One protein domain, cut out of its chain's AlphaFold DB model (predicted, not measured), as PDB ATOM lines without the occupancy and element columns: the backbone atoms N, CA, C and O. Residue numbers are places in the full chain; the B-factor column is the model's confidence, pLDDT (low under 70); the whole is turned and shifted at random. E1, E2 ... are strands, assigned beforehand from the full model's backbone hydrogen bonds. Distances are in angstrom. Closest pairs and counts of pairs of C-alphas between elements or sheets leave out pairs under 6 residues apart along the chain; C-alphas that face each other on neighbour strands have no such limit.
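AT A GLANCE: This is residues 31 to 116 of the 271 residues of an uncharacterized protein of Kytococcus schroeteri (UniProt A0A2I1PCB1). The model is a small sandwich of two antiparallel sheets face to face, a meander of three strands, E1 to E3, over a strongly twisted meander of four, E4 to E7; in a meander each strand is the antiparallel neighbour of the one before. The strands of the two sheets run nearly along each other, 15 degrees apart. The printed part has 86 residues, with seven named strands in the order E1 to E7 and no named helix, and its class is all strand. It is compact, with a radius of gyration of the C-alphas of 13.7 A, and elongated, spanning 44 by 28 by 20 A.

IN THESE COORDINATES: E1, residues 31 to 35, begins at C-alpha 31 (28.503, -1.840, -22.926). E2 is residues 44 to 51, 23.5 A long, and E3 residues 54 to 58. E4 is residues 68 to 74, 18.5 A, and E5 residues 77 to 84, 22.8 A. E6, residues 96 to 105, is the longest at 28.9 A. E7, residues 110 to 115, ends at C-alpha 115 (19.491, -16.678, -22.746).

HOW THE PARTS SIT: In the hairpin E1 and E2, N 34 and O 46 are 2.8 A apart, within hydrogen-bond range; in the hairpin E2 and E3, N 49 and O 57 are 2.8 A apart. In the other sheet such pairs are N 71 and O 79 of E4 and E5, 2.9 A, N 80 and O 100 of E5 and E6, 2.8 A, and N 103 and O 112 of E6 and E7, 2.9 A. Between the sheets, the closest C-alphas of E1 and E5 are those of Pro 31 and Ile 78, 7.6 A apart. E1 and E4 are near each other, while E2 and E5 are apart.

THE WHOLE: The C-alphas of Gly 88 and Ser 107, the two farthest apart, are 44.2 A apart. The printed part has no cut. The link E5 to E6, 11 residues, is long. Mean pLDDT of the printed part is 76.7; residues 35 to 44, 61 to 69, 85 and 88 to 94 are under 70.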
ATOM      1  N   PRO A  31      28.330  -1.578 -24.344       92.81
ATOM      2  CA  PRO A  31      28.503  -1.840 -22.926       92.81
ATOM      3  C   PRO A  31      29.685  -1.059 -22.332       92.81
ATOM      4  O   PRO A  31      30.706  -0.848 -22.986       92.81
ATOM      5  N   ILE A  32      29.570  -0.713 -21.053       86.12
ATOM      6  CA  ILE A  32      30.702  -0.453 -20.159       86.12
ATOM      7  C   ILE A  32      30.524  -1.375 -18.961       86.12
ATOM      8  O   ILE A  32      29.473  -1.347 -18.321       86.12
ATOM      9  N   ALA A  33      31.527  -2.184 -18.636       83.31
ATOM     10  CA  ALA A  33      31.493  -2.973 -17.412       83.31
ATOM     11  C   ALA A  33      32.224  -2.223 -16.303       83.31
ATOM     12  O   ALA A  33      33.393  -1.883 -16.438       83.31
ATOM     13  N   VAL A  34      31.530  -1.968 -15.202       73.31
ATOM     14  CA  VAL A  34      32.088  -1.322 -14.017       73.31
ATOM     15  C   VAL A  34      32.173  -2.319 -12.878       73.31
ATOM     16  O   VAL A  34      31.390  -3.265 -12.780       73.31
ATOM     17  N   THR A  35      33.125  -2.082 -11.996       66.00
ATOM     18  CA  THR A  35      33.290  -2.829 -10.760       66.00
ATOM     19  C   THR A  35      33.546  -1.847  -9.621       66.00
ATOM     20  O   THR A  35      33.575  -0.627  -9.819       66.00
ATOM     21  N   VAL A  36      33.646  -2.366  -8.409       54.03
ATOM     22  CA  VAL A  36      33.879  -1.557  -7.215       54.03
ATOM     23  C   VAL A  36      35.333  -1.088  -7.163       54.03
ATOM     24  O   VAL A  36      36.221  -1.683  -7.775       54.03
ATOM     25  N   GLU A  37      35.595  -0.006  -6.436       42.09
ATOM     26  CA  GLU A  37      36.974   0.401  -6.166       42.09
ATOM     27  C   GLU A  37      37.745  -0.757  -5.505       42.09
ATOM     28  O   GLU A  37      37.230  -1.413  -4.597       42.09
ATOM     29  N   TYR A  38      38.976  -1.018  -5.960       44.75
ATOM     30  CA  TYR A  38      39.822  -2.129  -5.486       44.75
ATOM     31  C   TYR A  38      39.292  -3.544  -5.797       44.75
ATOM     32  O   TYR A  38      39.624  -4.500  -5.086       44.75
ATOM     33  N   ALA A  39      38.483  -3.689  -6.852       45.38
ATOM     34  CA  ALA A  39      37.927  -4.966  -7.282       45.38
ATOM     35  C   ALA A  39      38.973  -6.077  -7.492       45.38
ATOM     36  O   ALA A  39      40.037  -5.881  -8.076       45.38
ATOM     37  N   THR A  40      38.622  -7.277  -7.044       45.25
ATOM     38  CA  THR A  40      39.313  -8.554  -7.271       45.25
ATOM     39  C   THR A  40      38.542  -9.413  -8.276       45.25
ATOM     40  O   THR A  40      37.411  -9.099  -8.648       45.25
ATOM     41  N   GLY A  41      39.103 -10.554  -8.689       48.44
ATOM     42  CA  GLY A  41      38.441 -11.472  -9.629       48.44
ATOM     43  C   GLY A  41      37.063 -11.998  -9.182       48.44
ATOM     44  O   GLY A  41      36.312 -12.490 -10.025       48.44
ATOM     45  N   SER A  42      36.723 -11.881  -7.891       49.53
ATOM     46  CA  SER A  42      35.427 -12.245  -7.301       49.53
ATOM     47  C   SER A  42      34.509 -11.056  -7.001       49.53
ATOM     48  O   SER A  42      33.366 -11.258  -6.589       49.53
ATOM     49  N   SER A  43      34.983  -9.825  -7.199       56.25
ATOM     50  CA  SER A  43      34.213  -8.617  -6.908       56.25
ATOM     51  C   SER A  43      32.980  -8.493  -7.802       56.25
ATOM     52  O   SER A  43      32.966  -9.041  -8.908       56.25
ATOM     53  N   PRO A  44      31.929  -7.804  -7.330       59.81
ATOM     54  CA  PRO A  44      30.740  -7.590  -8.130       59.81
ATOM     55  C   PRO A  44      31.053  -6.706  -9.338       59.81
ATOM     56  O   PRO A  44      31.736  -5.684  -9.239       59.81
ATOM     57  N   TRP A  45      30.506  -7.103 -10.477       71.50
ATOM     58  CA  TRP A  45      30.511  -6.341 -11.710       71.50
ATOM     59  C   TRP A  45      29.093  -5.931 -12.083       71.50
ATOM     60  O   TRP A  45      28.117  -6.636 -11.813       71.50
ATOM     61  N   MET A  46      28.984  -4.790 -12.749       79.44
ATOM     62  CA  MET A  46      27.743  -4.314 -13.336       79.44
ATOM     63  C   MET A  46      28.013  -3.870 -14.771       79.44
ATOM     64  O   MET A  46      28.954  -3.122 -15.022       79.44
ATOM     65  N   ILE A  47      27.213  -4.341 -15.725       87.31
ATOM     66  CA  ILE A  47      27.297  -3.875 -17.114       87.31
ATOM     67  C   ILE A  47      26.293  -2.747 -17.293       87.31
ATOM     68  O   ILE A  47      25.087  -2.959 -17.167       87.31
ATOM     69  N   MET A  48      26.800  -1.565 -17.608       88.12
ATOM     70  CA  MET A  48      26.044  -0.403 -18.046       88.12
ATOM     71  C   MET A  48      25.852  -0.475 -19.561       88.12
ATOM     72  O   MET A  48      26.810  -0.714 -20.294       88.12
ATOM     73  N   LEU A  49      24.625  -0.275 -20.032       88.00
ATOM     74  CA  LEU A  49      24.259  -0.348 -21.443       88.00
ATOM     75  C   LEU A  49      23.945   1.043 -21.988       88.00
ATOM     76  O   LEU A  49      23.294   1.851 -21.323       88.00
ATOM     77  N   PHE A  50      24.392   1.294 -23.212       93.06
ATOM     78  CA  PHE A  50      24.261   2.563 -23.915       93.06
ATOM     79  C   PHE A  50      23.726   2.338 -25.331       93.06
ATOM     80  O   PHE A  50      24.106   1.364 -25.977       93.06
ATOM     81  N   HIS A  51      22.902   3.254 -25.833       92.88
ATOM     82  CA  HIS A  51      22.540   3.359 -27.249       92.88
ATOM     83  C   HIS A  51      23.074   4.683 -27.774       92.88
ATOM     84  O   HIS A  51      22.676   5.737 -27.284       92.88
ATOM     85  N   ARG A  52      24.005   4.645 -28.734       89.94
ATOM     86  CA  ARG A  52      24.583   5.852 -29.352       89.94
ATOM     87  C   ARG A  52      25.090   6.892 -28.337       89.94
ATOM     88  O   ARG A  52      24.872   8.093 -28.477       89.94
ATOM     89  N   GLY A  53      25.736   6.402 -27.276       87.44
ATOM     90  CA  GLY A  53      26.283   7.216 -26.187       87.44
ATOM     91  C   GLY A  53      25.277   7.625 -25.103       87.44
ATOM     92  O   GLY A  53      25.696   8.137 -24.066       87.44
ATOM     93  N   GLU A  54      23.979   7.365 -25.279       83.12
ATOM     94  CA  GLU A  54      22.964   7.598 -24.247       83.12
ATOM     95  C   GLU A  54      22.837   6.388 -23.318       83.12
ATOM     96  O   GLU A  54      22.706   5.252 -23.771       83.12
ATOM     97  N   TYR A  55      22.873   6.621 -22.004       89.12
ATOM     98  CA  TYR A  55      22.754   5.566 -20.997       89.12
ATOM     99  C   TYR A  55      21.322   5.022 -20.912       89.12
ATOM    100  O   TYR A  55      20.376   5.785 -20.719       89.12
ATOM    101  N   LEU A  56      21.171   3.698 -21.000       84.94
ATOM    102  CA  LEU A  56      19.879   3.004 -20.987       84.94
ATOM    103  C   LEU A  56      19.547   2.333 -19.648       84.94
ATOM    104  O   LEU A  56      18.374   2.140 -19.333       84.94
ATOM    105  N   GLY A  57      20.560   1.933 -18.880       80.38
ATOM    106  CA  GLY A  57      20.389   1.117 -17.677       80.38
ATOM    107  C   GLY A  57      21.427   0.004 -17.570       80.38
ATOM    108  O   GLY A  57      22.461   0.033 -18.238       80.38
ATOM    109  N   THR A  58      21.155  -0.986 -16.724       85.75
ATOM    110  CA  THR A  58      22.069  -2.101 -16.452       85.75
ATOM    111  C   THR A  58      21.595  -3.400 -17.100       85.75
ATOM    112  O   THR A  58      20.397  -3.631 -17.255       85.75
ATOM    113  N   ALA A  59      22.538  -4.274 -17.467       82.69
ATOM    114  CA  ALA A  59      22.234  -5.581 -18.059       82.69
ATOM    115  C   ALA A  59      21.502  -6.527 -17.084       82.69
ATOM    116  O   ALA A  59      20.698  -7.359 -17.502       82.69
ATOM    117  N   THR A  60      21.755  -6.378 -15.783       77.00
ATOM    118  CA  THR A  60      21.094  -7.105 -14.692       77.00
ATOM    119  C   THR A  60      20.630  -6.127 -13.613       77.00
ATOM    120  O   THR A  60      21.216  -5.058 -13.433       77.00
ATOM    121  N   ALA A  61      19.569  -6.482 -12.882       68.44
ATOM    122  CA  ALA A  61      19.030  -5.644 -11.803       68.44
ATOM    123  C   ALA A  61      19.941  -5.598 -10.562       68.44
ATOM    124  O   ALA A  61      19.921  -4.620  -9.819       68.44
ATOM    125  N   GLN A  62      20.726  -6.654 -10.339       66.50
ATOM    126  CA  GLN A  62      21.728  -6.739  -9.280       66.50
ATOM    127  C   GLN A  62      23.120  -6.945  -9.890       66.50
ATOM    128  O   GLN A  62      23.219  -7.572 -10.954       66.50
ATOM    129  N   PRO A  63      24.188  -6.453  -9.235       65.81
ATOM    130  CA  PRO A  63      25.551  -6.766  -9.633       65.81
ATOM    131  C   PRO A  63      25.794  -8.274  -9.606       65.81
ATOM    132  O   PRO A  63      25.376  -8.959  -8.673       65.81
ATOM    133  N   VAL A  64      26.498  -8.778 -10.611       67.81
ATOM    134  CA  VAL A  64      26.882 -10.188 -10.669       67.81
ATOM    135  C   VAL A  64      28.277 -10.321 -10.078       67.81
ATOM    136  O   VAL A  64      29.192  -9.595 -10.464       67.81
ATOM    137  N   GLY A  65      28.443 -11.220  -9.110       53.94
ATOM    138  CA  GLY A  65      29.760 -11.542  -8.571       53.94
ATOM    139  C   GLY A  65      30.652 -12.169  -9.641       53.94
ATOM    140  O   GLY A  65      30.189 -13.018 -10.399       53.94
ATOM    141  N   MET A  66      31.942 -11.824  -9.626       57.75
ATOM    142  CA  MET A  66      33.002 -12.395 -10.471       57.75
ATOM    143  C   MET A  66      33.085 -11.896 -11.920       57.75
ATOM    144  O   MET A  66      32.183 -11.271 -12.466       57.75
ATOM    145  N   GLY A  67      34.230 -12.185 -12.545       53.53
ATOM    146  CA  GLY A  67      34.539 -11.777 -13.915       53.53
ATOM    147  C   GLY A  67      33.587 -12.345 -14.976       53.53
ATOM    148  O   GLY A  67      33.220 -13.521 -14.962       53.53
ATOM    149  N   GLN A  68      33.270 -11.496 -15.947       68.44
ATOM    150  CA  GLN A  68      32.385 -11.747 -17.083       68.44
ATOM    151  C   GLN A  68      33.159 -11.603 -18.394       68.44
ATOM    152  O   GLN A  68      34.069 -10.782 -18.498       68.44
ATOM    153  N   LEU A  69      32.805 -12.396 -19.404       65.88
ATOM    154  CA  LEU A  69      33.390 -12.275 -20.739       65.88
ATOM    155  C   LEU A  69      32.360 -11.645 -21.668       65.88
ATOM    156  O   LEU A  69      31.335 -12.259 -21.969       65.88
ATOM    157  N   MET A  70      32.641 -10.428 -22.123       80.81
ATOM    158  CA  MET A  70      31.793  -9.716 -23.073       80.81
ATOM    159  C   MET A  70      32.350  -9.857 -24.487       80.81
ATOM    160  O   MET A  70      33.560  -9.793 -24.709       80.81
ATOM    161  N   ARG A  71      31.465 -10.037 -25.469       80.38
ATOM    162  CA  ARG A  71      31.817 -10.004 -26.892       80.38
ATOM    163  C   ARG A  71      30.747  -9.254 -27.669       80.38
ATOM    164  O   ARG A  71      29.561  -9.556 -27.558       80.38
ATOM    165  N   ARG A  72      31.172  -8.331 -28.528       86.50
ATOM    166  CA  ARG A  72      30.292  -7.728 -29.534       86.50
ATOM    167  C   ARG A  72      29.999  -8.756 -30.631       86.50
ATOM    168  O   ARG A  72      30.925  -9.375 -31.162       86.50
ATOM    169  N   ARG A  73      28.719  -8.974 -30.938       88.62
ATOM    170  CA  ARG A  73      28.258  -9.892 -31.998       88.62
ATOM    171  C   ARG A  73      27.794  -9.139 -33.240       88.62
ATOM    172  O   ARG A  73      28.036  -9.612 -34.345       88.62
ATOM    173  N   ALA A  74      27.186  -7.976 -33.040       88.56
ATOM    174  CA  ALA A  74      26.781  -7.028 -34.070       88.56
ATOM    175  C   ALA A  74      26.775  -5.605 -33.482       88.56
ATOM    176  O   ALA A  74      27.128  -5.415 -32.314       88.56
ATOM    177  N   ASP A  75      26.402  -4.607 -34.281       90.94
ATOM    178  CA  ASP A  75      26.323  -3.211 -33.829       90.94
ATOM    179  C   ASP A  75      25.293  -3.023 -32.703       90.94
ATOM    180  O   ASP A  75      25.535  -2.323 -31.724       90.94
ATOM    181  N   ASP A  76      24.190  -3.757 -32.799       94.75
ATOM    182  CA  ASP A  76      23.045  -3.770 -31.897       94.75
ATOM    183  C   ASP A  76      23.045  -4.962 -30.924       94.75
ATOM    184  O   ASP A  76      22.097  -5.101 -30.153       94.75
ATOM    185  N   VAL A  77      24.074  -5.829 -30.933       93.31
ATOM    186  CA  VAL A  77      24.089  -7.088 -30.159       93.31
ATOM    187  C   VAL A  77      25.375  -7.299 -29.358       93.31
ATOM    188  O   VAL A  77      26.470  -7.433 -29.919       93.31
ATOM    189  N   ILE A  78      25.215  -7.477 -28.043       91.62
ATOM    190  CA  ILE A  78      26.270  -7.849 -27.092       91.62
ATOM    191  C   ILE A  78      25.964  -9.224 -26.494       91.62
ATOM    192  O   ILE A  78      24.873  -9.461 -25.988       91.62
ATOM    193  N   GLU A  79      26.938 -10.128 -26.510       89.12
ATOM    194  CA  GLU A  79      26.874 -11.403 -25.794       89.12
ATOM    195  C   GLU A  79      27.724 -11.320 -24.525       89.12
ATOM    196  O   GLU A  79      28.867 -10.854 -24.557       89.12
ATOM    197  N   VAL A  80      27.172 -11.799 -23.414       86.81
ATOM    198  CA  VAL A  80      27.825 -11.851 -22.109       86.81
ATOM    199  C   VAL A  80      27.837 -13.293 -21.628       86.81
ATOM    200  O   VAL A  80      26.794 -13.938 -21.532       86.81
ATOM    201  N   THR A  81      29.025 -13.802 -21.309       82.12
ATOM    202  CA  THR A  81      29.193 -15.066 -20.588       82.12
ATOM    203  C   THR A  81      29.504 -14.768 -19.127       82.12
ATOM    204  O   THR A  81      30.589 -14.275 -18.806       82.12
ATOM    205  N   TYR A  82      28.563 -15.097 -18.249       80.00
ATOM    206  CA  TYR A  82      28.726 -15.036 -16.802       80.00
ATOM    207  C   TYR A  82      29.399 -16.308 -16.297       80.00
ATOM    208  O   TYR A  82      29.003 -17.418 -16.666       80.00
ATOM    209  N   LEU A  83      30.414 -16.146 -15.450       74.56
ATOM    210  CA  LEU A  83      31.150 -17.247 -14.834       74.56
ATOM    211  C   LEU A  83      30.728 -17.383 -13.373       74.56
ATOM    212  O   LEU A  83      30.746 -16.398 -12.644       74.56
ATOM    213  N   TYR A  84      30.395 -18.595 -12.935       73.38
ATOM    214  CA  TYR A  84      29.962 -18.851 -11.559       73.38
ATOM    215  C   TYR A  84      30.454 -20.218 -11.062       73.38
ATOM    216  O   TYR A  84      30.626 -21.137 -11.870       73.38
ATOM    217  N   PRO A  85      30.720 -20.383  -9.757       68.12
ATOM    218  CA  PRO A  85      31.059 -21.681  -9.193       68.12
ATOM    219  C   PRO A  85      29.811 -22.568  -9.147       68.12
ATOM    220  O   PRO A  85      28.730 -22.130  -8.753       68.12
ATOM    221  N   LYS A  86      29.941 -23.828  -9.554       78.50
ATOM    222  CA  LYS A  86      28.914 -24.845  -9.297       78.50
ATOM    223  C   LYS A  86      28.983 -25.313  -7.837       78.50
ATOM    224  O   LYS A  86      29.980 -25.051  -7.165       78.50
ATOM    225  N   PRO A  87      27.960 -26.033  -7.336       75.88
ATOM    226  CA  PRO A  87      28.017 -26.616  -5.999       75.88
ATOM    227  C   PRO A  87      29.311 -27.412  -5.780       75.88
ATOM    228  O   PRO A  87      29.647 -28.286  -6.577       75.88
ATOM    229  N   GLY A  88      30.037 -27.082  -4.710       59.03
ATOM    230  CA  GLY A  88      31.316 -27.709  -4.359       59.03
ATOM    231  C   GLY A  88      32.553 -27.137  -5.062       59.03
ATOM    232  O   GLY A  88      33.659 -27.582  -4.769       59.03
ATOM    233  N   GLU A  89      32.410 -26.157  -5.960       62.69
ATOM    234  CA  GLU A  89      33.546 -25.470  -6.582       62.69
ATOM    235  C   GLU A  89      33.943 -24.214  -5.802       62.69
ATOM    236  O   GLU A  89      33.099 -23.479  -5.292       62.69
ATOM    237  N   SER A  90      35.244 -23.917  -5.778       57.50
ATOM    238  CA  SER A  90      35.728 -22.607  -5.349       57.50
ATOM    239  C   SER A  90      35.526 -21.559  -6.449       57.50
ATOM    240  O   SER A  90      35.456 -21.871  -7.640       57.50
ATOM    241  N   ASN A  91      35.533 -20.280  -6.068       54.16
ATOM    242  CA  ASN A  91      35.446 -19.152  -7.004       54.16
ATOM    243  C   ASN A  91      36.577 -19.162  -8.058       54.16
ATOM    244  O   ASN A  91      36.395 -18.712  -9.194       54.16
ATOM    245  N   ALA A  92      37.748 -19.692  -7.692       52.72
ATOM    246  CA  ALA A  92      38.899 -19.837  -8.579       52.72
ATOM    247  C   ALA A  92      38.749 -21.021  -9.551       52.72
ATOM    248  O   ALA A  92      39.141 -20.912 -10.710       52.72
ATOM    249  N   ALA A  93      38.129 -22.121  -9.108       54.06
ATOM    250  CA  ALA A  93      37.891 -23.327  -9.907       54.06
ATOM    251  C   ALA A  93      36.551 -23.312 -10.667       54.06
ATOM    252  O   ALA A  93      36.133 -24.337 -11.208       54.06
ATOM    253  N   ARG A  94      35.875 -22.159 -10.709       66.81
ATOM    254  CA  ARG A  94      34.533 -22.008 -11.275       66.81
ATOM    255  C   ARG A  94      34.427 -22.574 -12.694       66.81
ATOM    256  O   ARG A  94      35.143 -22.160 -13.609       66.81
ATOM    257  N   SER A  95      33.490 -23.496 -12.895       77.19
ATOM    258  CA  SER A  95      33.207 -24.092 -14.203       77.19
ATOM    259  C   SER A  95      31.842 -23.699 -14.771       77.19
ATOM    260  O   SER A  95      31.596 -23.912 -15.966       77.19
ATOM    261  N   GLY A  96      30.959 -23.126 -13.948       80.88
ATOM    262  CA  GLY A  96      29.641 -22.641 -14.345       80.88
ATOM    263  C   GLY A  96      29.723 -21.520 -15.376       80.88
ATOM    264  O   GLY A  96      30.567 -20.625 -15.289       80.88
ATOM    265  N   ARG A  97      28.854 -21.611 -16.387       82.50
ATOM    266  CA  ARG A  97      28.732 -20.652 -17.488       82.50
ATOM    267  C   ARG A  97      27.259 -20.428 -17.788       82.50
ATOM    268  O   ARG A  97      26.557 -21.396 -18.065       82.50
ATOM    269  N   ALA A  98      26.826 -19.175 -17.756       83.38
ATOM    270  CA  ALA A  98      25.516 -18.752 -18.238       83.38
ATOM    271  C   ALA A  98      25.730 -17.713 -19.341       83.38
ATOM    272  O   ALA A  98      26.539 -16.799 -19.178       83.38
ATOM    273  N   VAL A  99      25.076 -17.893 -20.488       84.88
ATOM    274  CA  VAL A  99      25.264 -17.024 -21.654       84.88
ATOM    275  C   VAL A  99      23.977 -16.258 -21.902       84.88
ATOM    276  O   VAL A  99      22.926 -16.857 -22.122       84.88
ATOM    277  N   SER A 100      24.088 -14.935 -21.906       86.88
ATOM    278  CA  SER A 100      23.009 -14.017 -22.256       86.88
ATOM    279  C   SER A 100      23.399 -13.183 -23.469       86.88
ATOM    280  O   SER A 100      24.551 -12.784 -23.627       86.88
ATOM    281  N   THR A 101      22.423 -12.883 -24.313       89.75
ATOM    282  CA  THR A 101      22.545 -11.933 -25.418       89.75
ATOM    283  C   THR A 101      21.623 -10.754 -25.160       89.75
ATOM    284  O   THR A 101      20.452 -10.938 -24.835       89.75
ATOM    285  N   PHE A 102      22.158  -9.551 -25.320       90.62
ATOM    286  CA  PHE A 102      21.449  -8.287 -25.218       90.62
ATOM    287  C   PHE A 102      21.386  -7.663 -26.607       90.62
ATOM    288  O   PHE A 102      22.423  -7.506 -27.254       90.62
ATOM    289  N   THR A 103      20.184  -7.315 -27.053       93.44
ATOM    290  CA  THR A 103      19.937  -6.745 -28.380       93.44
ATOM    291  C   THR A 103      19.144  -5.453 -28.260       93.44
ATOM    292  O   THR A 103      18.152  -5.407 -27.533       93.44
ATOM    293  N   TRP A 104      19.553  -4.405 -28.971       95.88
ATOM    294  CA  TRP A 104      18.746  -3.195 -29.105       95.88
ATOM    295  C   TRP A 104      17.570  -3.443 -30.057       95.88
ATOM    296  O   TRP A 104      17.749  -3.690 -31.245       95.88
ATOM    297  N   ASP A 105      16.345  -3.367 -29.540       93.38
ATOM    298  CA  ASP A 105      15.131  -3.379 -30.351       93.38
ATOM    299  C   ASP A 105      14.774  -1.941 -30.732       93.38
ATOM    300  O   ASP A 105      14.140  -1.209 -29.965       93.38
ATOM    301  N   GLY A 106      15.163  -1.536 -31.942       89.56
ATOM    302  CA  GLY A 106      14.885  -0.197 -32.458       89.56
ATOM    303  C   GLY A 106      13.392   0.119 -32.615       89.56
ATOM    304  O   GLY A 106      13.022   1.292 -32.610       89.56
ATOM    305  N   SER A 107      12.512  -0.882 -32.709       89.19
ATOM    306  CA  SER A 107      11.065  -0.655 -32.805       89.19
ATOM    307  C   SER A 107      10.430  -0.398 -31.437       89.19
ATOM    308  O   SER A 107       9.558   0.461 -31.307       89.19
ATOM    309  N   ALA A 108      10.905  -1.105 -30.411       87.94
ATOM    310  CA  ALA A 108      10.437  -0.970 -29.037       87.94
ATOM    311  C   ALA A 108      11.255   0.036 -28.209       87.94
ATOM    312  O   ALA A 108      10.884   0.303 -27.066       87.94
ATOM    313  N   GLN A 109      12.341   0.576 -28.777       84.94
ATOM    314  CA  GLN A 109      13.258   1.529 -28.145       84.94
ATOM    315  C   GLN A 109      13.766   1.026 -26.783       84.94
ATOM    316  O   GLN A 109      13.756   1.746 -25.785       84.94
ATOM    317  N   LYS A 110      14.158  -0.249 -26.726       83.69
ATOM    318  CA  LYS A 110      14.645  -0.892 -25.500       83.69
ATOM    319  C   LYS A 110      15.634  -2.003 -25.811       83.69
ATOM    320  O   LYS A 110      15.630  -2.567 -26.902       83.69
ATOM    321  N   VAL A 111      16.409  -2.392 -24.807       89.12
ATOM    322  CA  VAL A 111      17.194  -3.627 -24.867       89.12
ATOM    323  C   VAL A 111      16.290  -4.817 -24.556       89.12
ATOM    324  O   VAL A 111      15.534  -4.802 -23.582       89.12
ATOM    325  N   VAL A 112      16.378  -5.858 -25.377       88.50
ATOM    326  CA  VAL A 112      15.815  -7.179 -25.103       88.50
ATOM    327  C   VAL A 112      16.941  -8.136 -24.745       88.50
ATOM    328  O   VAL A 112      18.024  -8.086 -25.326       88.50
ATOM    329  N   MET A 113      16.688  -8.995 -23.766       87.81
ATOM    330  CA  MET A 113      17.638  -9.994 -23.302       87.81
ATOM    331  C   MET A 113      17.096 -11.389 -23.612       87.81
ATOM    332  O   MET A 113      15.901 -11.648 -23.457       87.81
ATOM    333  N   ALA A 114      17.978 -12.264 -24.082       85.44
ATOM    334  CA  ALA A 114      17.709 -13.672 -24.333       85.44
ATOM    335  C   ALA A 114      18.846 -14.532 -23.769       85.44
ATOM    336  O   ALA A 114      19.995 -14.094 -23.731       85.44
ATOM    337  N   GLY A 115      18.540 -15.773 -23.396       85.62
ATOM    338  CA  GLY A 115      19.491 -16.678 -22.746       85.62
ATOM    339  C   GLY A 115      19.370 -16.651 -21.225       85.62
ATOM    340  O   GLY A 115      18.363 -16.192 -20.687       85.62
ATOM    341  N   ASP A 116      20.397 -17.166 -20.555       82.00
ATOM    342  CA  ASP A 116      20.359 -17.443 -19.122       82.00
ATOM    343  C   ASP A 116      21.265 -16.483 -18.346       82.00
ATOM    344  O   ASP A 116      22.382 -16.161 -18.773       82.00
TER     345      ASP A 116